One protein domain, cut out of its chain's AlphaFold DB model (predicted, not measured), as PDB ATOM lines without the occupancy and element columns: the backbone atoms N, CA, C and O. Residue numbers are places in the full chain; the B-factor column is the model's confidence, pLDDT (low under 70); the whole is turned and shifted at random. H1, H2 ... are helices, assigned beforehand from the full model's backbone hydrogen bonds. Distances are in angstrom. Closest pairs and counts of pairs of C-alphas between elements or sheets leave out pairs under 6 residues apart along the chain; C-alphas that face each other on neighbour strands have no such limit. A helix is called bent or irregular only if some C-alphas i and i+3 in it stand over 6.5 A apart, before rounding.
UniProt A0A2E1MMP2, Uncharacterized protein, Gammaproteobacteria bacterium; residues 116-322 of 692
ATOM      1  N   LEU A 116      14.334  22.561  37.846       88.62
ATOM      2  CA  LEU A 116      13.875  23.330  39.002       88.62
ATOM      3  C   LEU A 116      14.465  24.742  39.014       88.62
ATOM      4  O   LEU A 116      13.738  25.693  39.283       88.62
ATOM      5  N   ASN A 117      15.742  24.908  38.655       90.38
ATOM      6  CA  ASN A 117      16.353  26.229  38.501       90.38
ATOM      7  C   ASN A 117      15.659  27.047  37.418       90.38
ATOM      8  O   ASN A 117      15.298  28.197  37.666       90.38
ATOM      9  N   LEU A 118      15.477  26.461  36.229       92.19
ATOM     10  CA  LEU A 118      14.824  27.121  35.103       92.19
ATOM     11  C   LEU A 118      13.437  27.626  35.519       92.19
ATOM     12  O   LEU A 118      13.116  28.794  35.305       92.19
ATOM     13  N   PHE A 119      12.643  26.780  36.180       91.44
ATOM     14  CA  PHE A 119      11.301  27.131  36.632       91.44
ATOM     15  C   PHE A 119      11.295  28.155  37.780       91.44
ATOM     16  O   PHE A 119      10.644  29.194  37.663       91.44
ATOM     17  N   LEU A 120      12.033  27.917  38.873       92.12
ATOM     18  CA  LEU A 120      12.013  28.769  40.072       92.12
ATOM     19  C   LEU A 120      12.616  30.154  39.825       92.12
ATOM     20  O   LEU A 120      12.031  31.155  40.246       92.12
ATOM     21  N   GLN A 121      13.747  30.236  39.112       94.69
ATOM     22  CA  GLN A 121      14.347  31.528  38.763       94.69
ATOM     23  C   GLN A 121      13.413  32.323  37.837       94.69
ATOM     24  O   GLN A 121      13.171  33.507  38.078       94.69
ATOM     25  N   SER A 122      12.797  31.669  36.845       96.19
ATOM     26  CA  SER A 122      11.820  32.329  35.971       96.19
ATOM     27  C   SER A 122      10.604  32.820  36.728       96.19
ATOM     28  O   SER A 122      10.153  33.940  36.512       96.19
ATOM     29  N   LEU A 123      10.068  32.003  37.632       94.75
ATOM     30  CA  LEU A 123       8.907  32.364  38.425       94.75
ATOM     31  C   LEU A 123       9.216  33.574  39.319       94.75
ATOM     32  O   LEU A 123       8.421  34.512  39.359       94.75
ATOM     33  N   PHE A 124      10.402  33.626  39.932       95.56
ATOM     34  CA  PHE A 124      10.883  34.813  40.643       95.56
ATOM     35  C   PHE A 124      10.908  36.059  39.735       95.56
ATOM     36  O   PHE A 124      10.337  37.097  40.086       95.56
ATOM     37  N   TRP A 125      11.482  35.972  38.531       96.75
ATOM     38  CA  TRP A 125      11.552  37.110  37.604       96.75
ATOM     39  C   TRP A 125      10.191  37.528  37.029       96.75
ATOM     40  O   TRP A 125       9.927  38.722  36.875       96.75
ATOM     41  N   LEU A 126       9.284  36.585  36.772       96.25
ATOM     42  CA  LEU A 126       7.911  36.870  36.341       96.25
ATOM     43  C   LEU A 126       7.133  37.635  37.419       96.25
ATOM     44  O   LEU A 126       6.395  38.576  37.110       96.25
ATOM     45  N   VAL A 127       7.339  37.297  38.694       94.94
ATOM     46  CA  VAL A 127       6.749  38.035  39.821       94.94
ATOM     47  C   VAL A 127       7.285  39.461  39.864       94.94
ATOM     48  O   VAL A 127       6.487  40.389  40.013       94.94
ATOM     49  N   LEU A 128       8.588  39.663  39.641       95.06
ATOM     50  CA  LEU A 128       9.180  41.001  39.534       95.06
ATOM     51  C   LEU A 128       8.588  41.805  38.366       95.06
ATOM     52  O   LEU A 128       8.153  42.940  38.561       95.06
ATOM     53  N   ILE A 129       8.445  41.201  37.182       95.00
ATOM     54  CA  ILE A 129       7.775  41.830  36.028       95.00
ATOM     55  C   ILE A 129       6.330  42.220  36.367       95.00
ATOM     56  O   ILE A 129       5.824  43.241  35.895       95.00
ATOM     57  N   SER A 130       5.646  41.460  37.226       93.94
ATOM     58  CA  SER A 130       4.267  41.761  37.622       93.94
ATOM     59  C   SER A 130       4.113  43.094  38.376       93.94
ATOM     60  O   SER A 130       2.998  43.645  38.389       93.94
ATOM     61  N   PHE A 131       5.190  43.616  38.987       93.44
ATOM     62  CA  PHE A 131       5.224  44.928  39.648       93.44
ATOM     63  C   PHE A 131       5.244  46.097  38.664       93.44
ATOM     64  O   PHE A 131       4.836  47.192  39.046       93.44
ATOM     65  N   ILE A 132       5.618  45.872  37.398       94.12
ATOM     66  CA  ILE A 132       5.518  46.905  36.364       94.12
ATOM     67  C   ILE A 132       4.038  47.329  36.247       94.12
ATOM     68  O   ILE A 132       3.160  46.464  36.107       94.12
ATOM     69  N   PRO A 133       3.721  48.636  36.321       91.75
ATOM     70  CA  PRO A 133       2.354  49.127  36.205       91.75
ATOM     71  C   PRO A 133       1.728  48.765  34.859       91.75
ATOM     72  O   PRO A 133       2.389  48.790  33.818       91.75
ATOM     73  N   LYS A 134       0.428  48.462  34.872       91.00
ATOM     74  CA  LYS A 134      -0.341  48.247  33.640       91.00
ATOM     75  C   LYS A 134      -0.513  49.569  32.883       91.00
ATOM     76  O   LYS A 134      -0.584  50.627  33.502       91.00
ATOM     77  N   SER A 135      -0.582  49.516  31.557       84.75
ATOM     78  CA  SER A 135      -0.972  50.659  30.731       84.75
ATOM     79  C   SER A 135      -2.503  50.756  30.678       84.75
ATOM     80  O   SER A 135      -3.191  49.762  30.455       84.75
ATOM     81  N   ASN A 136      -3.052  51.958  30.879       67.88
ATOM     82  CA  ASN A 136      -4.502  52.155  31.034       67.88
ATOM     83  C   ASN A 136      -5.317  51.920  29.745       67.88
ATOM     84  O   ASN A 136      -6.526  51.737  29.827       67.88
ATOM     85  N   ASN A 137      -4.676  51.893  28.567       61.16
ATOM     86  CA  ASN A 137      -5.384  52.077  27.294       61.16
ATOM     87  C   ASN A 137      -5.256  50.919  26.285       61.16
ATOM     88  O   ASN A 137      -5.882  50.989  25.230       61.16
ATOM     89  N   PHE A 138      -4.462  49.865  26.535       68.19
ATOM     90  CA  PHE A 138      -4.271  48.812  25.524       68.19
ATOM     91  C   PHE A 138      -3.770  47.473  26.090       68.19
ATOM     92  O   PHE A 138      -2.757  47.437  26.786       68.19
ATOM     93  N   LYS A 139      -4.441  46.366  25.727       80.88
ATOM     94  CA  LYS A 139      -3.950  44.989  25.928       80.88
ATOM     95  C   LYS A 139      -3.473  44.438  24.581       80.88
ATOM     96  O   LYS A 139      -4.292  44.196  23.694       80.88
ATOM     97  N   PHE A 140      -2.168  44.227  24.427       85.00
ATOM     98  CA  PHE A 140      -1.614  43.584  23.235       85.00
ATOM     99  C   PHE A 140      -2.006  42.101  23.223       85.00
ATOM    100  O   PHE A 140      -1.828  41.400  24.220       85.00
ATOM    101  N   LYS A 141      -2.553  41.613  22.103       88.69
ATOM    102  CA  LYS A 141      -2.948  40.206  21.946       88.69
ATOM    103  C   LYS A 141      -1.816  39.415  21.294       88.69
ATOM    104  O   LYS A 141      -1.576  39.550  20.097       88.69
ATOM    105  N   PHE A 142      -1.146  38.578  22.080       91.94
ATOM    106  CA  PHE A 142      -0.176  37.613  21.564       91.94
ATOM    107  C   PHE A 142      -0.899  36.390  21.003       91.94
ATOM    108  O   PHE A 142      -1.891  35.932  21.567       91.94
ATOM    109  N   LYS A 143      -0.415  35.868  19.875       94.06
ATOM    110  CA  LYS A 143      -0.950  34.645  19.279       94.06
ATOM    111  C   LYS A 143      -0.217  33.425  19.862       94.06
ATOM    112  O   LYS A 143       1.004  33.495  20.005       94.06
ATOM    113  N   PRO A 144      -0.907  32.304  20.148       93.19
ATOM    114  CA  PRO A 144      -0.289  31.133  20.784       93.19
ATOM    115  C   PRO A 144       0.903  30.542  20.021       93.19
ATOM    116  O   PRO A 144       1.855  30.075  20.636       93.19
ATOM    117  N   TYR A 145       0.908  30.614  18.685       95.06
ATOM    118  CA  TYR A 145       2.008  30.065  17.886       95.06
ATOM    119  C   TYR A 145       3.347  30.789  18.098       95.06
ATOM    120  O   TYR A 145       4.388  30.208  17.811       95.06
ATOM    121  N   TYR A 146       3.353  32.021  18.629       96.75
ATOM    122  CA  TYR A 146       4.600  32.687  19.022       96.75
ATOM    123  C   TYR A 146       5.296  31.921  20.153       96.75
ATOM    124  O   TYR A 146       6.506  31.740  20.107       96.75
ATOM    125  N   ILE A 147       4.526  31.418  21.128       97.56
ATOM    126  CA  ILE A 147       5.046  30.614  22.243       97.56
ATOM    127  C   ILE A 147       5.637  29.308  21.708       97.56
ATOM    128  O   ILE A 147       6.754  28.945  22.073       97.56
ATOM    129  N   LEU A 148       4.914  28.631  20.810       96.88
ATOM    130  CA  LEU A 148       5.371  27.380  20.203       96.88
ATOM    131  C   LEU A 148       6.681  27.579  19.429       96.88
ATOM    132  O   LEU A 148       7.640  26.852  19.659       96.88
ATOM    133  N   LEU A 149       6.747  28.595  18.561       97.19
ATOM    134  CA  LEU A 149       7.938  28.862  17.756       97.19
ATOM    135  C   LEU A 149       9.148  29.223  18.628       97.19
ATOM    136  O   LEU A 149      10.238  28.716  18.394       97.19
ATOM    137  N   THR A 150       8.965  30.050  19.660       97.81
ATOM    138  CA  THR A 150      10.055  30.359  20.594       97.81
ATOM    139  C   THR A 150      10.487  29.126  21.390       97.81
ATOM    140  O   THR A 150      11.680  28.929  21.586       97.81
ATOM    141  N   THR A 151       9.561  28.252  21.787       97.38
ATOM    142  CA  THR A 151       9.909  26.988  22.463       97.38
ATOM    143  C   THR A 151      10.752  26.087  21.552       97.38
ATOM    144  O   THR A 151      11.764  25.554  21.996       97.38
ATOM    145  N   LEU A 152      10.412  25.994  20.259       96.25
ATOM    146  CA  LEU A 152      11.209  25.262  19.262       96.25
ATOM    147  C   LEU A 152      12.600  25.880  19.039       96.25
ATOM    148  O   LEU A 152      13.570  25.151  18.852       96.25
ATOM    149  N   LEU A 153      12.736  27.208  19.106       97.31
ATOM    150  CA  LEU A 153      14.051  27.857  19.038       97.31
ATOM    151  C   LEU A 153      14.937  27.481  20.234       97.31
ATOM    152  O   LEU A 153      16.131  27.265  20.060       97.31
ATOM    153  N   PHE A 154      14.375  27.351  21.437       95.81
ATOM    154  CA  PHE A 154      15.147  26.930  22.611       95.81
ATOM    155  C   PHE A 154      15.311  25.415  22.751       95.81
ATOM    156  O   PHE A 154      16.191  24.983  23.493       95.81
ATOM    157  N   TYR A 155      14.538  24.614  22.014       94.69
ATOM    158  CA  TYR A 155      14.931  23.241  21.696       94.69
ATOM    159  C   TYR A 155      16.211  23.245  20.852       94.69
ATOM    160  O   TYR A 155      17.192  22.598  21.213       94.69
ATOM    161  N   PHE A 156      16.235  24.052  19.783       95.25
ATOM    162  CA  PHE A 156      17.415  24.180  18.932       95.25
ATOM    163  C   PHE A 156      18.640  24.701  19.702       95.25
ATOM    164  O   PHE A 156      19.734  24.237  19.425       95.25
ATOM    165  N   HIS A 157      18.466  25.551  20.726       94.44
ATOM    166  CA  HIS A 157      19.543  25.939  21.662       94.44
ATOM    167  C   HIS A 157      20.226  24.742  22.326       94.44
ATOM    168  O   HIS A 157      21.450  24.665  22.329       94.44
ATOM    169  N   LEU A 158      19.451  23.813  22.901       91.25
ATOM    170  CA  LEU A 158      20.016  22.638  23.579       91.25
ATOM    171  C   LEU A 158      20.806  21.764  22.608       91.25
ATOM    172  O   LEU A 158      21.881  21.287  22.954       91.25
ATOM    173  N   PHE A 159      20.280  21.592  21.397       90.44
ATOM    174  CA  PHE A 159      20.946  20.842  20.339       90.44
ATOM    175  C   PHE A 159      22.228  21.537  19.853       90.44
ATOM    176  O   PHE A 159      23.269  20.904  19.710       90.44
ATOM    177  N   ALA A 160      22.165  22.849  19.636       92.25
ATOM    178  CA  ALA A 160      23.271  23.690  19.194       92.25
ATOM    179  C   ALA A 160      24.426  23.751  20.206       92.25
ATOM    180  O   ALA A 160      25.592  23.686  19.826       92.25
ATOM    181  N   GLU A 161      24.108  23.842  21.497       90.44
ATOM    182  CA  GLU A 161      25.071  23.942  22.599       90.44
ATOM    183  C   GLU A 161      25.269  22.602  23.329       90.44
ATOM    184  O   GLU A 161      25.602  22.567  24.515       90.44
ATOM    185  N   LYS A 162      25.065  21.482  22.622       87.50
ATOM    186  CA  LYS A 162      25.138  20.119  23.168       87.50
ATOM    187  C   LYS A 162      26.423  19.866  23.967       87.50
ATOM    188  O   LYS A 162      26.334  19.413  25.103       87.50
ATOM    189  N   ASN A 163      27.582  20.267  23.438       84.94
ATOM    190  CA  ASN A 163      28.885  20.075  24.090       84.94
ATOM    191  C   ASN A 163      28.958  20.720  25.488       84.94
ATOM    192  O   ASN A 163      29.555  20.157  26.404       84.94
ATOM    193  N   TYR A 164      28.326  21.886  25.676       86.81
ATOM    194  CA  TYR A 164      28.247  22.532  26.987       86.81
ATOM    195  C   TYR A 164      27.405  21.703  27.950       86.81
ATOM    196  O   TYR A 164      27.792  21.478  29.095       86.81
ATOM    197  N   TYR A 165      26.250  21.231  27.492       86.19
ATOM    198  CA  TYR A 165      25.331  20.504  28.351       86.19
ATOM    199  C   TYR A 165      25.805  19.089  28.671       86.19
ATOM    200  O   TYR A 165      25.657  18.687  29.815       86.19
ATOM    201  N   GLU A 166      26.432  18.369  27.744       83.50
ATOM    202  CA  GLU A 166      27.002  17.040  28.015       83.50
ATOM    203  C   GLU A 166      28.166  17.097  29.012       83.50
ATOM    204  O   GLU A 166      28.317  16.206  29.848       83.50
ATOM    205  N   TYR A 167      28.955  18.179  28.995       81.12
ATOM    206  CA  TYR A 167      30.022  18.383  29.979       81.12
ATOM    207  C   TYR A 167      29.478  18.499  31.415       81.12
ATOM    208  O   TYR A 167      30.074  17.980  32.364       81.12
ATOM    209  N   PHE A 168      28.334  19.172  31.590       75.56
ATOM    210  CA  PHE A 168      27.719  19.364  32.905       75.56
ATOM    211  C   PHE A 168      26.692  18.280  33.268       75.56
ATOM    212  O   PHE A 168      26.546  17.969  34.441       75.56
ATOM    213  N   PHE A 169      25.994  17.660  32.324       76.06
ATOM    214  CA  PHE A 169      24.880  16.750  32.594       76.06
ATOM    215  C   PHE A 169      25.121  15.412  31.895       76.06
ATOM    216  O   PHE A 169      24.951  15.298  30.686       76.06
ATOM    217  N   ARG A 170      25.509  14.391  32.671       63.75
ATOM    218  CA  ARG A 170      25.817  13.048  32.144       63.75
ATOM    219  C   ARG A 170      24.601  12.341  31.543       63.75
ATOM    220  O   ARG A 170      24.760  11.616  30.572       63.75
ATOM    221  N   ASP A 171      23.415  12.591  32.092       63.38
ATOM    222  CA  ASP A 171      22.159  11.958  31.665       63.38
ATOM    223  C   ASP A 171      21.406  12.799  30.615       63.38
ATOM    224  O   ASP A 171      20.193  12.666  30.444       63.38
ATOM    225  N   LEU A 172      22.097  13.737  29.960       71.31
ATOM    226  CA  LEU A 172      21.488  14.607  28.966       71.31
ATOM    227  C   LEU A 172      21.207  13.836  27.676       71.31
ATOM    228  O   LEU A 172      22.100  13.627  26.860       71.31
ATOM    229  N   ASP A 173      19.939  13.514  27.453       74.38
ATOM    230  CA  ASP A 173      19.450  13.086  26.149       74.38
ATOM    231  C   ASP A 173      18.727  14.261  25.465       74.38
ATOM    232  O   ASP A 173      17.798  14.854  26.024       74.38
ATOM    233  N   ILE A 174      19.173  14.642  24.265       78.19
ATOM    234  CA  ILE A 174      18.560  15.711  23.452       78.19
ATOM    235  C   ILE A 174      17.710  15.109  22.321       78.19
ATOM    236  O   ILE A 174      16.972  15.830  21.647       78.19
ATOM    237  N   GLU A 175      17.775  13.795  22.108       79.62
ATOM    238  CA  GLU A 175      16.995  13.131  21.076       79.62
ATOM    239  C   GLU A 175      15.522  13.060  21.501       79.62
ATOM    240  O   GLU A 175      15.169  12.723  22.634       79.62
ATOM    241  N   ILE A 176      14.626  13.432  20.581       77.00
ATOM    242  CA  ILE A 176      13.172  13.365  20.811       77.00
ATOM    243  C   ILE A 176      12.710  11.906  20.886       77.00
ATOM    244  O   ILE A 176      11.746  11.602  21.592       77.00
ATOM    245  N   TYR A 177      13.381  11.043  20.129       75.50
ATOM    246  CA  TYR A 177      13.228   9.602  20.125       75.50
ATOM    247  C   TYR A 177      14.619   8.994  19.959       75.50
ATOM    248  O   TYR A 177      15.397   9.470  19.135       75.50
ATOM    249  N   SER A 178      14.900   7.937  20.703       75.69
ATOM    250  CA  SER A 178      16.088   7.105  20.522       75.69
ATOM    251  C   SER A 178      15.657   5.640  20.428       75.69
ATOM    252  O   SER A 178      14.483   5.316  20.621       75.69
ATOM    253  N   TYR A 179      16.567   4.751  20.042       75.31
ATOM    254  CA  TYR A 179      16.308   3.312  20.058       75.31
ATOM    255  C   TYR A 179      17.103   2.691  21.199       75.31
ATOM    256  O   TYR A 179      18.314   2.889  21.298       75.31
ATOM    257  N   GLU A 180      16.421   1.940  22.057       78.25
ATOM    258  CA  GLU A 180      17.079   1.097  23.045       78.25
ATOM    259  C   GLU A 180      17.877  -0.018  22.349       78.25
ATOM    260  O   GLU A 180      17.691  -0.329  21.171       78.25
ATOM    261  N   PHE A 181      18.784  -0.660  23.090       74.81
ATOM    262  CA  PHE A 181      19.642  -1.724  22.556       74.81
ATOM    263  C   PHE A 181      18.853  -2.939  22.019       74.81
ATOM    264  O   PHE A 181      19.326  -3.652  21.138       74.81
ATOM    265  N   ASN A 182      17.641  -3.163  22.531       81.38
ATOM    266  CA  ASN A 182      16.669  -4.161  22.061       81.38
ATOM    267  C   ASN A 182      15.965  -3.767  20.740       81.38
ATOM    268  O   ASN A 182      15.227  -4.583  20.190       81.38
ATOM    269  N   GLY A 183      16.196  -2.556  20.219       79.38
ATOM    270  CA  GLY A 183      15.521  -2.005  19.041       79.38
ATOM    271  C   GLY A 183      14.166  -1.359  19.338       79.38
ATOM    272  O   GLY A 183      13.497  -0.916  18.402       79.38
ATOM    273  N   ASP A 184      13.761  -1.280  20.609       83.25
ATOM    274  CA  ASP A 184      12.522  -0.622  21.007       83.25
ATOM    275  C   ASP A 184      12.675   0.898  20.939       83.25
ATOM    276  O   ASP A 184      13.717   1.476  21.252       83.25
ATOM    277  N   LEU A 185      11.612   1.565  20.498       80.19
ATOM    278  CA  LEU A 185      11.579   3.014  20.374       80.19
ATOM    279  C   LEU A 185      11.413   3.658  21.761       80.19
ATOM    280  O   LEU A 185      10.353   3.569  22.385       80.19
ATOM    281  N   TYR A 186      12.444   4.365  22.211       78.00
ATOM    282  CA  TYR A 186      12.463   5.121  23.453       78.00
ATOM    283  C   TYR A 186      11.952   6.547  23.226       78.00
ATOM    284  O   TYR A 186      12.593   7.374  22.579       78.00
ATOM    285  N   ILE A 187      10.769   6.842  23.774       77.75
ATOM    286  CA  ILE A 187      10.166   8.191  23.782       77.75
ATOM    287  C   ILE A 187      10.238   8.802  25.193       77.75
ATOM    288  O   ILE A 187       9.855   9.943  25.405       77.75
ATOM    289  N   GLN A 188      10.714   8.081  26.208       79.75
ATOM    290  CA  GLN A 188      10.592   8.504  27.611       79.75
ATOM    291  C   GLN A 188      11.666   9.517  28.051       79.75
ATOM    292  O   GLN A 188      12.138   9.496  29.186       79.75
ATOM    293  N   ASN A 189      12.028  10.462  27.180       82.69
ATOM    294  CA  ASN A 189      12.969  11.534  27.491       82.69
ATOM    295  C   ASN A 189      12.302  12.648  28.330       82.69
ATOM    296  O   ASN A 189      12.045  13.770  27.878       82.69
ATOM    297  N   PHE A 190      12.002  12.328  29.592       82.50
ATOM    298  CA  PHE A 190      11.383  13.257  30.542       82.50
ATOM    299  C   PHE A 190      12.243  14.489  30.824       82.50
ATOM    300  O   PHE A 190      11.696  15.544  31.152       82.50
ATOM    301  N   TYR A 191      13.562  14.379  30.663       82.81
ATOM    302  CA  TYR A 191      14.478  15.501  30.803       82.81
ATOM    303  C   TYR A 191      14.194  16.561  29.730       82.81
ATOM    304  O   TYR A 191      13.825  17.700  30.038       82.81
ATOM    305  N   LEU A 192      14.262  16.182  28.451       87.81
ATOM    306  CA  LEU A 192      13.988  17.093  27.341       87.81
ATOM    307  C   LEU A 192      12.573  17.676  27.431       87.81
ATOM    308  O   LEU A 192      12.385  18.893  27.332       87.81
ATOM    309  N   TYR A 193      11.572  16.830  27.679       88.81
ATOM    310  CA  TYR A 193      10.185  17.277  27.781       88.81
ATOM    311  C   TYR A 193       9.957  18.206  28.974       88.81
ATOM    312  O   TYR A 193       9.241  19.197  28.836       88.81
ATOM    313  N   GLY A 194      10.606  17.957  30.113       89.44
ATOM    314  CA  GLY A 194      10.566  18.836  31.280       89.44
ATOM    315  C   GLY A 194      11.153  20.218  30.988       89.44
ATOM    316  O   GLY A 194      10.573  21.237  31.379       89.44
ATOM    317  N   TYR A 195      12.262  20.283  30.248       90.88
ATOM    318  CA  TYR A 195      12.848  21.549  29.799       90.88
ATOM    319  C   TYR A 195      11.916  22.311  28.846       90.88
ATOM    320  O   TYR A 195      11.620  23.485  29.083       90.88
ATOM    321  N   LEU A 196      11.403  21.652  27.803       93.69
ATOM    322  CA  LEU A 196      10.522  22.290  26.818       93.69
ATOM    323  C   LEU A 196       9.205  22.753  27.442       93.69
ATOM    324  O   LEU A 196       8.764  23.877  27.190       93.69
ATOM    325  N   LEU A 197       8.613  21.928  28.308       94.31
ATOM    326  CA  LEU A 197       7.418  22.284  29.064       94.31
ATOM    327  C   LEU A 197       7.674  23.496  29.964       94.31
ATOM    328  O   LEU A 197       6.844  24.402  30.019       94.31
ATOM    329  N   SER A 198       8.837  23.556  30.621       94.69
ATOM    330  CA  SER A 198       9.218  24.707  31.443       94.69
ATOM    331  C   SER A 198       9.259  25.987  30.610       94.69
ATOM    332  O   SER A 198       8.613  26.966  30.979       94.69
ATOM    333  N   ILE A 199       9.939  25.985  29.456       96.56
ATOM    334  CA  ILE A 199       9.993  27.154  28.559       96.56
ATOM    335  C   ILE A 199       8.600  27.561  28.085       96.56
ATOM    336  O   ILE A 199       8.258  28.746  28.128       96.56
ATOM    337  N   PHE A 200       7.778  26.591  27.686       97.12
ATOM    338  CA  PHE A 200       6.408  26.841  27.258       97.12
ATOM    339  C   PHE A 200       5.587  27.529  28.360       97.12
ATOM    340  O   PHE A 200       4.948  28.552  28.110       97.12
ATOM    341  N   ILE A 201       5.641  27.013  29.594       96.69
ATOM    342  CA  ILE A 201       4.930  27.573  30.753       96.69
ATOM    343  C   ILE A 201       5.434  28.985  31.079       96.69
ATOM    344  O   ILE A 201       4.628  29.892  31.302       96.69
ATOM    345  N   ILE A 202       6.755  29.192  31.074       97.31
ATOM    346  CA  ILE A 202       7.378  30.499  31.321       97.31
ATOM    347  C   ILE A 202       6.855  31.528  30.316       97.31
ATOM    348  O   ILE A 202       6.393  32.600  30.712       97.31
ATOM    349  N   LEU A 203       6.877  31.194  29.025       98.00
ATOM    350  CA  LEU A 203       6.391  32.065  27.956       98.00
ATOM    351  C   LEU A 203       4.882  32.304  28.049       98.00
ATOM    352  O   LEU A 203       4.435  33.438  27.877       98.00
ATOM    353  N   TYR A 204       4.090  31.282  28.372       96.94
ATOM    354  CA  TYR A 204       2.651  31.428  28.575       96.94
ATOM    355  C   TYR A 204       2.338  32.466  29.662       96.94
ATOM    356  O   TYR A 204       1.679  33.476  29.387       96.94
ATOM    357  N   PHE A 205       2.891  32.305  30.869       96.12
ATOM    358  CA  PHE A 205       2.689  33.274  31.950       96.12
ATOM    359  C   PHE A 205       3.275  34.650  31.625       96.12
ATOM    360  O   PHE A 205       2.665  35.674  31.949       96.12
ATOM    361  N   PHE A 206       4.423  34.695  30.948       97.25
ATOM    362  CA  PHE A 206       5.013  35.941  30.477       97.25
ATOM    363  C   PHE A 206       4.053  36.715  29.564       97.25
ATOM    364  O   PHE A 206       3.825  37.907  29.789       97.25
ATOM    365  N   THR A 207       3.438  36.052  28.577       95.81
ATOM    366  CA  THR A 207       2.508  36.706  27.641       95.81
ATOM    367  C   THR A 207       1.278  37.281  28.332       95.81
ATOM    368  O   THR A 207       0.900  38.425  28.057       95.81
ATOM    369  N   GLU A 208       0.695  36.550  29.285       93.44
ATOM    370  CA  GLU A 208      -0.437  37.047  30.069       93.44
ATOM    371  C   GLU A 208      -0.050  38.273  30.901       93.44
ATOM    372  O   GLU A 208      -0.753  39.291  30.877       93.44
ATOM    373  N   LEU A 209       1.106  38.240  31.572       93.75
ATOM    374  CA  LEU A 209       1.592  39.369  32.365       93.75
ATOM    375  C   LEU A 209       1.881  40.602  31.504       93.75
ATOM    376  O   LEU A 209       1.508  41.722  31.883       93.75
ATOM    377  N   ILE A 210       2.540  40.413  30.361       95.12
ATOM    378  CA  ILE A 210       3.066  41.524  29.573       95.12
ATOM    379  C   ILE A 210       2.044  42.147  28.628       95.12
ATOM    380  O   ILE A 210       2.166  43.327  28.298       95.12
ATOM    381  N   SER A 211       0.983  41.421  28.274       93.00
ATOM    382  CA  SER A 211      -0.108  41.908  27.420       93.00
ATOM    383  C   SER A 211      -0.646  43.287  27.832       93.00
ATOM    384  O   SER A 211      -0.885  44.133  26.974       93.00
ATOM    385  N   SER A 212      -0.781  43.551  29.137       92.12
ATOM    386  CA  SER A 212      -1.250  44.833  29.688       92.12
ATOM    387  C   SER A 212      -0.133  45.787  30.135       92.12
ATOM    388  O   SER A 212      -0.417  46.775  30.801       92.12
ATOM    389  N   ARG A 213       1.140  45.456  29.897       93.62
ATOM    390  CA  ARG A 213       2.313  46.183  30.429       93.62
ATOM    391  C   ARG A 213       3.352  46.539  29.374       93.62
ATOM    392  O   ARG A 213       4.247  47.323  29.669       93.62
ATOM    393  N   LEU A 214       3.228  45.988  28.166       93.88
ATOM    394  CA  LEU A 214       4.198  46.122  27.081       93.88
ATOM    395  C   LEU A 214       4.649  47.573  26.863       93.88
ATOM    396  O   LEU A 214       5.844  47.837  26.808       93.88
ATOM    397  N   ASN A 215       3.710  48.519  26.826       92.56
ATOM    398  CA  ASN A 215       4.030  49.922  26.565       92.56
ATOM    399  C   ASN A 215       4.855  50.572  27.691       92.56
ATOM    400  O   ASN A 215       5.629  51.486  27.438       92.56
ATOM    401  N   ASN A 216       4.707  50.118  28.937       93.88
ATOM    402  CA  ASN A 216       5.441  50.684  30.072       93.88
ATOM    403  C   ASN A 216       6.824  50.043  30.254       93.88
ATOM    404  O   ASN A 216       7.646  50.584  30.987       93.88
ATOM    405  N   LEU A 217       7.090  48.906  29.604       95.06
ATOM    406  CA  LEU A 217       8.270  48.062  29.821       95.06
ATOM    407  C   LEU A 217       9.585  48.831  29.589       95.06
ATOM    408  O   LEU A 217      10.526  48.682  30.365       95.06
ATOM    409  N   VAL A 218       9.619  49.729  28.594       95.62
ATOM    410  CA  VAL A 218      10.798  50.558  28.267       95.62
ATOM    411  C   VAL A 218      11.287  51.372  29.470       95.62
ATOM    412  O   VAL A 218      12.491  51.457  29.697       95.62
ATOM    413  N   ASN A 219      10.372  51.902  30.289       96.00
ATOM    414  CA  ASN A 219      10.722  52.705  31.467       96.00
ATOM    415  C   ASN A 219      11.457  51.893  32.549       96.00
ATOM    416  O   ASN A 219      12.121  52.477  33.402       96.00
ATOM    417  N   TYR A 220      11.339  50.560  32.525       97.00
ATOM    418  CA  TYR A 220      11.881  49.639  33.531       97.00
ATOM    419  C   TYR A 220      13.070  48.810  33.019       97.00
ATOM    420  O   TYR A 220      13.641  48.044  33.794       97.00
ATOM    421  N   LEU A 221      13.509  49.005  31.768       96.50
ATOM    422  CA  LEU A 221      14.742  48.397  31.240       96.50
ATOM    423  C   LEU A 221      16.004  48.656  32.091       96.50
ATOM    424  O   LEU A 221      16.848  47.761  32.124       96.50
ATOM    425  N   PRO A 222      16.155  49.779  32.832       97.00
ATOM    426  CA  PRO A 222      17.304  49.962  33.722       97.00
ATOM    427  C   PRO A 222      17.505  48.837  34.749       97.00
ATOM    428  O   PRO A 222      18.638  48.535  35.114       97.00
ATOM    429  N   TYR A 223      16.434  48.159  35.183       97.12
ATOM    430  CA  TYR A 223      16.534  47.071  36.163       97.12
ATOM    431  C   TYR A 223      17.249  45.814  35.641       97.12
ATOM    432  O   TYR A 223      17.611  44.968  36.453       97.12
ATOM    433  N   ILE A 224      17.524  45.703  34.335       96.12
ATOM    434  CA  ILE A 224      18.331  44.608  33.762       96.12
ATOM    435  C   ILE A 224      19.787  44.647  34.280       96.12
ATOM    436  O   ILE A 224      20.466  43.629  34.310       96.12
ATOM    437  N   PHE A 225      20.279  45.796  34.760       94.94
ATOM    438  CA  PHE A 225      21.589  45.868  35.426       94.94
ATOM    439  C   PHE A 225      21.574  45.323  36.865       94.94
ATOM    440  O   PHE A 225      22.620  44.964  37.398       94.94
ATOM    441  N   LEU A 226      20.405  45.269  37.510       95.44
ATOM    442  CA  LEU A 226      20.230  44.678  38.843       95.44
ATOM    443  C   LEU A 226      19.911  43.182  38.745       95.44
ATOM    444  O   LEU A 226      20.397  42.384  39.542       95.44
ATOM    445  N   LEU A 227      19.077  42.821  37.773       95.25
ATOM    446  CA  LEU A 227      18.640  41.466  37.475       95.25
ATOM    447  C   LEU A 227      19.318  41.050  36.171       95.25
ATOM    448  O   LEU A 227      18.847  41.421  35.106       95.25
ATOM    449  N   TYR A 228      20.417  40.301  36.246       92.56
ATOM    450  CA  TYR A 228      21.130  39.824  35.052       92.56
ATOM    451  C   TYR A 228      20.364  38.702  34.338       92.56
ATOM    452  O   TYR A 228      20.457  38.549  33.120       92.56
ATOM    453  N   GLY A 229      19.554  37.943  35.086       95.19
ATOM    454  CA  GLY A 229      18.649  36.943  34.521       95.19
ATOM    455  C   GLY A 229      19.350  35.702  33.963       95.19
ATOM    456  O   GLY A 229      18.751  34.980  33.173       95.19
ATOM    457  N   THR A 230      20.607  35.449  34.322       95.25
ATOM    458  CA  THR A 230      21.351  34.256  33.902       95.25
ATOM    459  C   THR A 230      20.926  33.058  34.745       95.25
ATOM    460  O   THR A 230      20.948  33.102  35.981       95.25
ATOM    461  N   TYR A 231      20.536  31.965  34.090       93.81
ATOM    462  CA  TYR A 231      20.214  30.729  34.796       93.81
ATOM    463  C   TYR A 231      21.486  30.089  35.346       93.81
ATOM    464  O   TYR A 231      22.527  30.048  34.697       93.81
ATOM    465  N   ASN A 232      21.416  29.552  36.562       87.19
ATOM    466  CA  ASN A 232      22.622  29.075  37.240       87.19
ATOM    467  C   ASN A 232      23.222  27.784  36.685       87.19
ATOM    468  O   ASN A 232      24.388  27.509  36.960       87.19
ATOM    469  N   ALA A 233      22.421  26.997  35.978       82.06
ATOM    470  CA  ALA A 233      22.778  25.677  35.471       82.06
ATOM    471  C   ALA A 233      22.785  25.620  33.933       82.06
ATOM    472  O   ALA A 233      22.955  24.550  33.367       82.06
ATOM    473  N   LEU A 234      22.562  26.751  33.256       88.88
ATOM    474  CA  LEU A 234      22.441  26.815  31.802       88.88
ATOM    475  C   LEU A 234      23.327  27.932  31.250       88.88
ATOM    476  O   LEU A 234      23.408  29.011  31.843       88.88
ATOM    477  N   ASN A 235      23.883  27.730  30.054       92.12
ATOM    478  CA  ASN A 235      24.366  28.828  29.223       92.12
ATOM    479  C   ASN A 235      23.165  29.528  28.556       92.12
ATOM    480  O   ASN A 235      22.978  29.488  27.342       92.12
ATOM    481  N   LEU A 236      22.273  30.092  29.377       94.19
ATOM    482  CA  LEU A 236      21.042  30.740  28.934       94.19
ATOM    483  C   LEU A 236      20.647  31.885  29.878       94.19
ATOM    484  O   LEU A 236      20.803  31.785  31.098       94.19
ATOM    485  N   SER A 237      20.095  32.961  29.316       95.69
ATOM    486  CA  SER A 237      19.511  34.080  30.065       95.69
ATOM    487  C   SER A 237      18.005  34.189  29.821       95.69
ATOM    488  O   SER A 237      17.515  34.013  28.707       95.69
ATOM    489  N   PHE A 238      17.252  34.556  30.852       97.31
ATOM    490  CA  PHE A 238      15.827  34.874  30.770       97.31
ATOM    491  C   PHE A 238      15.523  36.018  29.809       97.31
ATOM    492  O   PHE A 238      14.534  35.971  29.076       97.31
ATOM    493  N   TYR A 239      16.395  37.027  29.754       97.31
ATOM    494  CA  TYR A 239      16.236  38.125  28.807       97.31
ATOM    495  C   TYR A 239      16.482  37.676  27.369       97.31
ATOM    496  O   TYR A 239      15.826  38.195  26.467       97.31
ATOM    497  N   LEU A 240      17.346  36.677  27.145       97.56
ATOM    498  CA  LEU A 240      17.498  36.067  25.825       97.56
ATOM    499  C   LEU A 240      16.180  35.419  25.383       97.56
ATOM    500  O   LEU A 240      15.719  35.683  24.277       97.56
ATOM    501  N   ILE A 241      15.511  34.673  26.270       98.00
ATOM    502  CA  ILE A 241      14.194  34.065  25.997       98.00
ATOM    503  C   ILE A 241      13.130  35.126  25.692       98.00
ATOM    504  O   ILE A 241      12.414  35.037  24.696       98.00
ATOM    505  N   ILE A 242      13.026  36.162  26.523       97.69
ATOM    506  CA  ILE A 242      11.973  37.172  26.369       97.69
ATOM    507  C   ILE A 242      12.189  38.054  25.140       97.69
ATOM    508  O   ILE A 242      11.240  38.326  24.398       97.69
ATOM    509  N   PHE A 243      13.412  38.530  24.902       98.31
ATOM    510  CA  PHE A 243      13.661  39.379  23.742       98.31
ATOM    511  C   PHE A 243      13.603  38.572  22.443       98.31
ATOM    512  O   PHE A 243      13.050  39.068  21.471       98.31
ATOM    513  N   THR A 244      14.026  37.306  22.412       98.38
ATOM    514  CA  THR A 244      13.795  36.463  21.222       98.38
ATOM    515  C   THR A 244      12.306  36.208  20.977       98.38
ATOM    516  O   THR A 244      11.868  36.312  19.831       98.38
ATOM    517  N   PHE A 245      11.496  35.992  22.023       98.31
ATOM    518  CA  PHE A 245      10.034  35.942  21.902       98.31
ATOM    519  C   PHE A 245       9.475  37.222  21.266       98.31
ATOM    520  O   PHE A 245       8.707  37.163  20.305       98.31
ATOM    521  N   PHE A 246       9.891  38.398  21.739       98.06
ATOM    522  CA  PHE A 246       9.486  39.658  21.114       98.06
ATOM    523  C   PHE A 246       9.997  39.818  19.684       98.06
ATOM    524  O   PHE A 246       9.286  40.386  18.859       98.06
ATOM    525  N   GLY A 247      11.183  39.300  19.369       97.56
ATOM    526  CA  GLY A 247      11.717  39.249  18.012       97.56
ATOM    527  C   GLY A 247      10.817  38.445  17.084       97.56
ATOM    528  O   GLY A 247      10.437  38.929  16.020       97.56
ATOM    529  N   VAL A 248      10.386  37.261  17.533       97.56
ATOM    530  CA  VAL A 248       9.395  36.439  16.829       97.56
ATOM    531  C   VAL A 248       8.107  37.233  16.609       97.56
ATOM    532  O   VAL A 248       7.635  37.334  15.479       97.56
ATOM    533  N   VAL A 249       7.559  37.872  17.648       97.00
ATOM    534  CA  VAL A 249       6.355  38.711  17.509       97.00
ATOM    535  C   VAL A 249       6.575  39.838  16.493       97.00
ATOM    536  O   VAL A 249       5.699  40.091  15.661       97.00
ATOM    537  N   TYR A 250       7.732  40.502  16.522       95.56
ATOM    538  CA  TYR A 250       8.069  41.592  15.607       95.56
ATOM    539  C   TYR A 250       8.047  41.132  14.148       95.56
ATOM    540  O   TYR A 250       7.410  41.794  13.329       95.56
ATOM    541  N   LEU A 251       8.652  39.976  13.841       94.06
ATOM    542  CA  LEU A 251       8.688  39.418  12.483       94.06
ATOM    543  C   LEU A 251       7.290  39.251  11.870       94.06
ATOM    544  O   LEU A 251       7.104  39.502  10.684       94.06
ATOM    545  N   PHE A 252       6.302  38.849  12.675       92.25
ATOM    546  CA  PHE A 252       4.941  38.582  12.198       92.25
ATOM    547  C   PHE A 252       3.991  39.781  12.268       92.25
ATOM    548  O   PHE A 252       2.898  39.716  11.706       92.25
ATOM    549  N   THR A 253       4.338  40.841  13.001       90.38
ATOM    550  CA  THR A 253       3.409  41.957  13.272       90.38
ATOM    551  C   THR A 253       3.851  43.284  12.674       90.38
ATOM    552  O   THR A 253       3.009  44.144  12.409       90.38
ATOM    553  N   LYS A 254       5.154  43.480  12.460       83.31
ATOM    554  CA  LYS A 254       5.733  44.741  11.999       83.31
ATOM    555  C   LYS A 254       6.463  44.538  10.678       83.31
ATOM    556  O   LYS A 254       6.889  43.442  10.329       83.31
ATOM    557  N   LYS A 255       6.618  45.629   9.927       82.00
ATOM    558  CA  LYS A 255       7.413  45.613   8.697       82.00
ATOM    559  C   LYS A 255       8.895  45.579   9.063       82.00
ATOM    560  O   LYS A 255       9.400  46.481   9.733       82.00
ATOM    561  N   ILE A 256       9.576  44.530   8.621       85.44
ATOM    562  CA  ILE A 256      11.020  44.365   8.786       85.44
ATOM    563  C   ILE A 256      11.739  45.301   7.811       85.44
ATOM    564  O   ILE A 256      11.271  45.554   6.698       85.44
ATOM    565  N   ASN A 257      12.898  45.817   8.214       87.50
ATOM    566  CA  ASN A 257      13.769  46.543   7.301       87.50
ATOM    567  C   ASN A 257      14.501  45.554   6.378       87.50
ATOM    568  O   ASN A 257      15.551  45.022   6.739       87.50
ATOM    569  N   TYR A 258      13.952  45.334   5.181       88.00
ATOM    570  CA  TYR A 258      14.495  44.389   4.200       88.00
ATOM    571  C   TYR A 258      15.951  44.665   3.814       88.00
ATOM    572  O   TYR A 258      16.698  43.719   3.601       88.00
ATOM    573  N   LYS A 259      16.391  45.931   3.770       90.25
ATOM    574  CA  LYS A 259      17.793  46.254   3.448       90.25
ATOM    575  C   LYS A 259      18.745  45.715   4.512       90.25
ATOM    576  O   LYS A 259      19.749  45.102   4.179       90.25
ATOM    577  N   PHE A 260      18.407  45.925   5.784       89.62
ATOM    578  CA  PHE A 260      19.205  45.412   6.897       89.62
ATOM    579  C   PHE A 260      19.190  43.881   6.937       89.62
ATOM    580  O   PHE A 260      20.238  43.270   7.104       89.62
ATOM    581  N   LEU A 261      18.022  43.268   6.720       93.12
ATOM    582  CA  LEU A 261      17.893  41.812   6.658       93.12
ATOM    583  C   LEU A 261      18.757  41.209   5.541       93.12
ATOM    584  O   LEU A 261      19.464  40.247   5.794       93.12
ATOM    585  N   LEU A 262      18.740  41.781   4.332       95.19
ATOM    586  CA  LEU A 262      19.551  41.289   3.212       95.19
ATOM    587  C   LEU A 262      21.053  41.381   3.497       95.19
ATOM    588  O   LEU A 262      21.777  40.434   3.210       95.19
ATOM    589  N   ILE A 263      21.511  42.485   4.096       94.69
ATOM    590  CA  ILE A 263      22.911  42.624   4.524       94.69
ATOM    591  C   ILE A 263      23.248  41.547   5.560       94.69
ATOM    592  O   ILE A 263      24.257  40.868   5.425       94.69
ATOM    593  N   TYR A 264      22.395  41.348   6.565       96.12
ATOM    594  CA  TYR A 264      22.639  40.345   7.599       96.12
ATOM    595  C   TYR A 264      22.653  38.912   7.043       96.12
ATOM    596  O   TYR A 264      23.530  38.131   7.393       96.12
ATOM    597  N   LEU A 265      21.736  38.578   6.127       97.00
ATOM    598  CA  LEU A 265      21.699  37.274   5.456       97.00
ATOM    599  C   LEU A 265      22.933  37.036   4.581       97.00
ATOM    600  O   LEU A 265      23.421  35.911   4.527       97.00
ATOM    601  N   PHE A 266      23.459  38.078   3.933       97.38
ATOM    602  CA  PHE A 266      24.720  37.987   3.201       97.38
ATOM    603  C   PHE A 266      25.886  37.629   4.132       97.38
ATOM    604  O   PHE A 266      26.644  36.715   3.821       97.38
ATOM    605  N   PHE A 267      25.987  38.268   5.301       97.88
ATOM    606  CA  PHE A 267      26.980  37.893   6.314       97.88
ATOM    607  C   PHE A 267      26.786  36.453   6.801       97.88
ATOM    608  O   PHE A 267      27.752  35.701   6.847       97.88
ATOM    609  N   CYS A 268      25.544  36.042   7.080       98.19
ATOM    610  CA  CYS A 268      25.240  34.667   7.489       98.19
ATOM    611  C   CYS A 268      25.713  33.642   6.452       98.19
ATOM    612  O   CYS A 268      26.303  32.629   6.811       98.19
ATOM    613  N   PHE A 269      25.483  33.918   5.168       97.75
ATOM    614  CA  PHE A 269      25.949  33.062   4.082       97.75
ATOM    615  C   PHE A 269      27.479  32.940   4.064       97.75
ATOM    616  O   PHE A 269      27.994  31.832   3.951       97.75
ATOM    617  N   VAL A 270      28.200  34.055   4.233       97.81
ATOM    618  CA  VAL A 270      29.669  34.042   4.293       97.81
ATOM    619  C   VAL A 270      30.176  33.259   5.506       97.81
ATOM    620  O   VAL A 270      31.060  32.423   5.343       97.81
ATOM    621  N   TRP A 271      29.599  33.471   6.694       97.44
ATOM    622  CA  TRP A 271      29.997  32.742   7.905       97.44
ATOM    623  C   TRP A 271      29.813  31.235   7.757       97.44
ATOM    624  O   TRP A 271      30.723  30.493   8.092       97.44
ATOM    625  N   ILE A 272      28.684  30.781   7.201       97.25
ATOM    626  CA  ILE A 272      28.428  29.349   6.974       97.25
ATOM    627  C   ILE A 272      29.460  28.748   6.017       97.25
ATOM    628  O   ILE A 272      29.957  27.654   6.265       97.25
ATOM    629  N   LEU A 273      29.790  29.441   4.923       95.94
ATOM    630  CA  LEU A 273      30.751  28.927   3.942       95.94
ATOM    631  C   LEU A 273      32.185  28.857   4.475       95.94
ATOM    632  O   LEU A 273      32.958  28.034   3.993       95.94
ATOM    633  N   ASN A 274      32.538  29.720   5.428       93.56
ATOM    634  CA  ASN A 274      33.887  29.815   5.983       93.56
ATOM    635  C   ASN A 274      34.016  29.157   7.370       93.56
ATOM    636  O   ASN A 274      35.024  29.343   8.043       93.56
ATOM    637  N   PHE A 275      33.002  28.431   7.841       93.31
ATOM    638  CA  PHE A 275      33.042  27.839   9.174       93.31
ATOM    639  C   PHE A 275      33.824  26.522   9.191       93.31
ATOM    640  O   PHE A 275      33.511  25.597   8.441       93.31
ATOM    641  N   SER A 276      34.795  26.422  10.095       87.62
ATOM    642  CA  SER A 276      35.491  25.185  10.445       87.62
ATOM    643  C   SER A 276      34.855  24.563  11.692       87.62
ATOM    644  O   SER A 276      34.844  25.154  12.776       87.62
ATOM    645  N   GLU A 277      34.303  23.358  11.547       86.75
ATOM    646  CA  GLU A 277      33.767  22.617  12.689       86.75
ATOM    647  C   GLU A 277      34.897  22.022  13.526       86.75
ATOM    648  O   GLU A 277      35.714  21.260  13.015       86.75
ATOM    649  N   ASN A 278      34.880  22.312  14.824       82.06
ATOM    650  CA  ASN A 278      35.757  21.704  15.813       82.06
ATOM    651  C   ASN A 278      34.922  21.399  17.059       82.06
ATOM    652  O   ASN A 278      34.280  22.281  17.618       82.06
ATOM    653  N   ASN A 279      34.933  20.161  17.553       78.31
ATOM    654  CA  ASN A 279      34.161  19.782  18.746       78.31
ATOM    655  C   ASN A 279      34.841  20.252  20.045       78.31
ATOM    656  O   ASN A 279      35.157  19.456  20.925       78.31
ATOM    657  N   ILE A 280      35.091  21.558  20.145       81.25
ATOM    658  CA  ILE A 280      35.733  22.211  21.280       81.25
ATOM    659  C   ILE A 280      34.667  22.933  22.106       81.25
ATOM    660  O   ILE A 280      33.777  23.603  21.572       81.25
ATOM    661  N   LEU A 281      34.779  22.783  23.426       86.19
ATOM    662  CA  LEU A 281      33.981  23.496  24.412       86.19
ATOM    663  C   LEU A 281      34.719  24.766  24.845       86.19
ATOM    664  O   LEU A 281      35.796  24.697  25.440       86.19
ATOM    665  N   PHE A 282      34.115  25.922  24.592       87.56
ATOM    666  CA  PHE A 282      34.578  27.192  25.133       87.56
ATOM    667  C   PHE A 282      34.000  27.410  26.535       87.56
ATOM    668  O   PHE A 282      32.779  27.463  26.716       87.56
ATOM    669  N   ASP A 283      34.876  27.548  27.535       86.00
ATOM    670  CA  ASP A 283      34.453  27.902  28.890       86.00
ATOM    671  C   ASP A 283      34.027  29.371  28.942       86.00
ATOM    672  O   ASP A 283      34.827  30.306  28.891       86.00
ATOM    673  N   VAL A 284      32.717  29.557  29.055       87.00
ATOM    674  CA  VAL A 284      32.072  30.865  29.036       87.00
ATOM    675  C   VAL A 284      32.295  31.668  30.318       87.00
ATOM    676  O   VAL A 284      32.086  32.881  30.284       87.00
ATOM    677  N   ASP A 285      32.678  31.037  31.437       86.00
ATOM    678  CA  ASP A 285      32.906  31.661  32.753       86.00
ATOM    679  C   ASP A 285      31.934  32.840  33.037       86.00
ATOM    680  O   ASP A 285      30.709  32.671  33.104       86.00
ATOM    681  N   LYS A 286      32.446  34.077  33.137       85.94
ATOM    682  CA  LYS A 286      31.667  35.288  33.454       85.94
ATOM    683  C   LYS A 286      30.755  35.780  32.320       85.94
ATOM    684  O   LYS A 286      29.952  36.684  32.558       85.94
ATOM    685  N   LEU A 287      30.852  35.226  31.110       90.50
ATOM    686  CA  LEU A 287      30.038  35.566  29.931       90.50
ATOM    687  C   LEU A 287      28.824  34.643  29.733       90.50
ATOM    688  O   LEU A 287      28.031  34.852  28.815       90.50
ATOM    689  N   ARG A 288      28.643  33.652  30.617       91.44
ATOM    690  CA  ARG A 288      27.519  32.710  30.581       91.44
ATOM    691  C   ARG A 288      26.164  33.399  30.372       91.44
ATOM    692  O   ARG A 288      25.836  34.382  31.031       91.44
ATOM    693  N   GLY A 289      25.338  32.822  29.508       91.88
ATOM    694  CA  GLY A 289      23.957  33.231  29.267       91.88
ATOM    695  C   GLY A 289      23.739  34.061  28.006       91.88
ATOM    696  O   GLY A 289      22.583  34.262  27.626       91.88
ATOM    697  N   PHE A 290      24.810  34.535  27.360       94.50
ATOM    698  CA  PHE A 290      24.722  35.331  26.133       94.50
ATOM    699  C   PHE A 290      25.937  35.168  25.196       94.50
ATOM    700  O   PHE A 290      26.204  36.046  24.379       94.50
ATOM    701  N   ILE A 291      26.666  34.055  25.307       94.00
ATOM    702  CA  ILE A 291      27.815  33.750  24.450       94.00
ATOM    703  C   ILE A 291      27.760  32.303  23.957       94.00
ATOM    704  O   ILE A 291      27.241  31.439  24.670       94.00
ATOM    705  N   ASN A 292      28.295  32.046  22.764       93.94
ATOM    706  CA  ASN A 292      28.465  30.697  22.239       93.94
ATOM    707  C   ASN A 292      29.445  29.890  23.101       93.94
ATOM    708  O   ASN A 292      30.448  30.441  23.552       93.94
ATOM    709  N   SER A 293      29.164  28.602  23.314       91.31
ATOM    710  CA  SER A 293      30.075  27.675  24.005       91.31
ATOM    711  C   SER A 293      30.590  26.526  23.133       91.31
ATOM    712  O   SER A 293      31.425  25.754  23.593       91.31
ATOM    713  N   SER A 294      30.124  26.386  21.895       90.12
ATOM    714  CA  SER A 294      30.367  25.217  21.052       90.12
ATOM    715  C   SER A 294      30.672  25.606  19.608       90.12
ATOM    716  O   SER A 294      29.859  26.260  18.952       90.12
ATOM    717  N   GLN A 295      31.798  25.125  19.079       89.75
ATOM    718  CA  GLN A 295      32.226  25.368  17.696       89.75
ATOM    719  C   GLN A 295      31.672  24.321  16.710       89.75
ATOM    720  O   GLN A 295      32.395  23.591  16.041       89.75
ATOM    721  N   THR A 296      30.348  24.263  16.588       92.50
ATOM    722  CA  THR A 296      29.658  23.383  15.628       92.50
ATOM    723  C   THR A 296      28.743  24.180  14.700       92.50
ATOM    724  O   THR A 296      28.252  25.249  15.079       92.50
ATOM    725  N   MET A 297      28.464  23.673  13.492       93.81
ATOM    726  CA  MET A 297      27.583  24.365  12.543       93.81
ATOM    727  C   MET A 297      26.172  24.613  13.111       93.81
ATOM    728  O   MET A 297      25.665  25.728  12.955       93.81
ATOM    729  N   PRO A 298      25.525  23.669  13.836       94.81
ATOM    730  CA  PRO A 298      24.266  23.950  14.524       94.81
ATOM    731  C   PRO A 298      24.361  25.137  15.487       94.81
ATOM    732  O   PRO A 298      23.440  25.953  15.548       94.81
ATOM    733  N   SER A 299      25.488  25.269  16.191       95.00
ATOM    734  CA  SER A 299      25.727  26.374  17.112       95.00
ATOM    735  C   SER A 299      25.878  27.711  16.400       95.00
ATOM    736  O   SER A 299      25.193  28.676  16.752       95.00
ATOM    737  N   LEU A 300      26.672  27.765  15.328       96.06
ATOM    738  CA  LEU A 300      26.770  28.957  14.484       96.06
ATOM    739  C   LEU A 300      25.385  29.388  13.973       96.06
ATOM    740  O   LEU A 300      24.996  30.551  14.122       96.06
ATOM    741  N   ILE A 301      24.614  28.444  13.420       97.31
ATOM    742  CA  ILE A 301      23.264  28.684  12.889       97.31
ATOM    743  C   ILE A 301      22.327  29.222  13.967       97.31
ATOM    744  O   ILE A 301      21.635  30.219  13.738       97.31
ATOM    745  N   TYR A 302      22.328  28.617  15.153       97.06
ATOM    746  CA  TYR A 302      21.530  29.085  16.280       97.06
ATOM    747  C   TYR A 302      21.855  30.537  16.646       97.06
ATOM    748  O   TYR A 302      20.946  31.373  16.695       97.06
ATOM    749  N   TRP A 303      23.133  30.879  16.831       97.12
ATOM    750  CA  TRP A 303      23.526  32.230  17.237       97.12
ATOM    751  C   TRP A 303      23.264  33.290  16.167       97.12
ATOM    752  O   TRP A 303      22.879  34.406  16.523       97.12
ATOM    753  N   MET A 304      23.362  32.953  14.875       97.75
ATOM    754  CA  MET A 304      22.923  33.842  13.789       97.75
ATOM    755  C   MET A 304      21.438  34.208  13.927       97.75
ATOM    756  O   MET A 304      21.066  35.385  13.931       97.75
ATOM    757  N   PHE A 305      20.561  33.219  14.107       96.62
ATOM    758  CA  PHE A 305      19.128  33.493  14.247       96.62
ATOM    759  C   PHE A 305      18.793  34.223  15.547       96.62
ATOM    760  O   PHE A 305      18.018  35.184  15.553       96.62
ATOM    761  N   ILE A 306      19.376  33.781  16.654       97.81
ATOM    762  CA  ILE A 306      19.032  34.264  17.989       97.81
ATOM    763  C   ILE A 306      19.524  35.678  18.210       97.81
ATOM    764  O   ILE A 306      18.764  36.492  18.732       97.81
ATOM    765  N   PHE A 307      20.732  36.013  17.760       97.19
ATOM    766  CA  PHE A 307      21.238  37.376  17.859       97.19
ATOM    767  C   PHE A 307      20.361  38.352  17.057       97.19
ATOM    768  O   PHE A 307      19.978  39.415  17.556       97.19
ATOM    769  N   TYR A 308      19.947  37.967  15.845       96.75
ATOM    770  CA  TYR A 308      19.033  38.770  15.033       96.75
ATOM    771  C   TYR A 308      17.664  38.963  15.705       96.75
ATOM    772  O   TYR A 308      17.212  40.096  15.886       96.75
ATOM    773  N   LEU A 309      17.018  37.879  16.145       97.62
ATOM    774  CA  LEU A 309      15.724  37.942  16.833       97.62
ATOM    775  C   LEU A 309      15.801  38.738  18.139       97.62
ATOM    776  O   LEU A 309      14.909  39.533  18.430       97.62
ATOM    777  N   PHE A 310      16.873  38.565  18.905       98.12
ATOM    778  CA  PHE A 310      17.117  39.298  20.140       98.12
ATOM    779  C   PHE A 310      17.153  40.815  19.900       98.12
ATOM    780  O   PHE A 310      16.433  41.565  20.567       98.12
ATOM    781  N   THR A 311      17.915  41.280  18.901       96.06
ATOM    782  CA  THR A 311      17.980  42.715  18.563       96.06
ATOM    783  C   THR A 311      16.634  43.265  18.074       96.06
ATOM    784  O   THR A 311      16.228  44.355  18.494       96.06
ATOM    785  N   LEU A 312      15.889  42.498  17.266       96.44
ATOM    786  CA  LEU A 312      14.523  42.853  16.861       96.44
ATOM    787  C   LEU A 312      13.559  42.925  18.048       96.44
ATOM    788  O   LEU A 312      12.687  43.793  18.082       96.44
ATOM    789  N   GLY A 313      13.715  42.049  19.035       97.62
ATOM    790  CA  GLY A 313      12.894  42.037  20.238       97.62
ATOM    791  C   GLY A 313      13.066  43.270  21.107       97.62
ATOM    792  O   GLY A 313      12.080  43.847  21.563       97.62
ATOM    793  N   ILE A 314      14.306  43.726  21.292       97.44
ATOM    794  CA  ILE A 314      14.575  44.989  21.992       97.44
ATOM    795  C   ILE A 314      13.929  46.148  21.227       97.44
ATOM    796  O   ILE A 314      13.244  46.982  21.824       97.44
ATOM    797  N   TYR A 315      14.075  46.167  19.899       95.44
ATOM    798  CA  TYR A 315      13.442  47.181  19.056       95.44
ATOM    799  C   TYR A 315      11.908  47.157  19.160       95.44
ATOM    800  O   TYR A 315      11.291  48.215  19.267       95.44
ATOM    801  N   PHE A 316      11.283  45.975  19.205       95.94
ATOM    802  CA  PHE A 316       9.839  45.821  19.415       95.94
ATOM    803  C   PHE A 316       9.379  46.449  20.730       95.94
ATOM    804  O   PHE A 316       8.369  47.156  20.753       95.94
ATOM    805  N   VAL A 317      10.112  46.213  21.820       96.25
ATOM    806  CA  VAL A 317       9.790  46.793  23.131       96.25
ATOM    807  C   VAL A 317       9.892  48.319  23.080       96.25
ATOM    808  O   VAL A 317       8.968  48.999  23.522       96.25
ATOM    809  N   ILE A 318      10.956  48.859  22.475       95.50
ATOM    810  CA  ILE A 318      11.150  50.308  22.311       95.50
ATOM    811  C   ILE A 318      10.021  50.931  21.478       95.50
ATOM    812  O   ILE A 318       9.424  51.911  21.918       95.50
ATOM    813  N   ASP A 319       9.695  50.355  20.316       92.94
ATOM    814  CA  ASP A 319       8.670  50.870  19.394       92.94
ATOM    815  C   ASP A 319       7.278  50.928  20.046       92.94
ATOM    816  O   ASP A 319       6.568  51.929  19.934       92.94
ATOM    817  N   ASN A 320       6.897  49.890  20.797       92.56
ATOM    818  CA  ASN A 320       5.615  49.872  21.510       92.56
ATOM    819  C   ASN A 320       5.604  50.790  22.745       92.56
ATOM    820  O   ASN A 320       4.535  51.247  23.158       92.56
ATOM    821  N   GLY A 321       6.766  51.084  23.331       92.88
ATOM    822  CA  GLY A 321       6.880  51.967  24.488       92.88
ATOM    823  C   GLY A 321       6.965  53.458  24.169       92.88
ATOM    824  O   GLY A 321       6.824  54.264  25.083       92.88
ATOM    825  N   LEU A 322       7.120  53.856  22.898       92.19
ATOM    826  CA  LEU A 322       7.321  55.258  22.496       92.19
ATOM    827  C   LEU A 322       6.280  56.239  23.063       92.19
ATOM    828  O   LEU A 322       6.629  57.368  23.396       92.19
TER     829      LEU A 322
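Overview. This is residues 116 to 322 of the 692 residues of an uncharacterized protein of Gammaproteobacteria bacterium (UniProt A0A2E1MMP2). A long helix, H8, runs through the model, crossed by H6 nearly at a right angle; H7 runs along H8 on one side, while H1 and H4 lie side by side at the opposite side, with H2 between H4 and H8. H5 packs on the last residues of H8, short H3 follows H2, and long unnamed stretches join the parts. The printed part has 207 residues, with eight named helices in the order H1 to H8 and no named strand: it is all helix. The whole is compact, with a radius of gyration of the C-alphas of 18.1 A, yet elongated, spanning 60 by 39 by 33 A.

Along the chain. H8, the longest helix, holds residues 297 to 321 and measures 36.5 A, from C-alpha 297 at (27.583, 24.365, 12.543) to C-alpha 321 at (6.880, 51.967, 24.488). H6 is residues 238 to 253, 22.6 A, and H7 residues 258 to 273, 22.4 A. H2 is residues 144 to 160, 24.8 A; H3 is residues 162 to 168. H4, residues 190 to 211, measures 31.0 A, and H5 is residues 214 to 225. H1, residues 116 to 130, 20.8 A, begins at C-alpha 116 at (13.875, 23.330, 39.002).

Arrangement. H8 is the hub, touching four helices. With residues 306 to 317 alone it touches H6, about perpendicular at 74 degrees; their closest C-alphas, of Gly 247 and Gly 313, are 3.8 A apart. H7 and H8 form a helical hairpin, two successive helices running opposite ways, at a shallow tilt of 18 degrees; residues 268 to 272 alone touch H8, and the closest C-alphas, of Cys 268 and Met 304, are 6.8 A apart. Residues 156 to 160 of H2 alone touch H8, closest at the C-alphas of Ala 160 and Ser 299, 4.2 A. H5 touches H8 with residues 214 to 218 alone, the C-alphas of Asn 215 and Gly 321 coming closest at 4.1 A. H2 also touches H6, C-alphas of Thr 150 and Phe 245 closest at 5.7 A, and H4, C-alphas of Thr 151 and Phe 200 closest at 5.9 A. H1 touches H4 at a shallow tilt of 1 degrees, the same way, with the C-alphas of Phe 119 and Ser 198 closest at 6.1 A. H3 touches no helix but is near H2. H1 and H7 are apart. Every O i to N i+4 pair is within hydrogen-bond range in H1, H3, H4, H6, H7 and H8; in H2 12 of 13 are, and in H5 1 of 8, beside 7 of 9 O i to N i+3 pairs. H5 is irregular: C-alphas 219 and 222 are 7.5 A apart.

Size, cuts and confidence. The two C-alphas farthest apart, of Asn 136 and Asn 182, are 60.8 A apart. The printed part has no cut; the links H1 to H2, H3 to H4, H5 to H6 and H7 to H8 are long. Mean pLDDT of the printed part is 91.0; residues 136 to 138 and 170 to 171 are under 70.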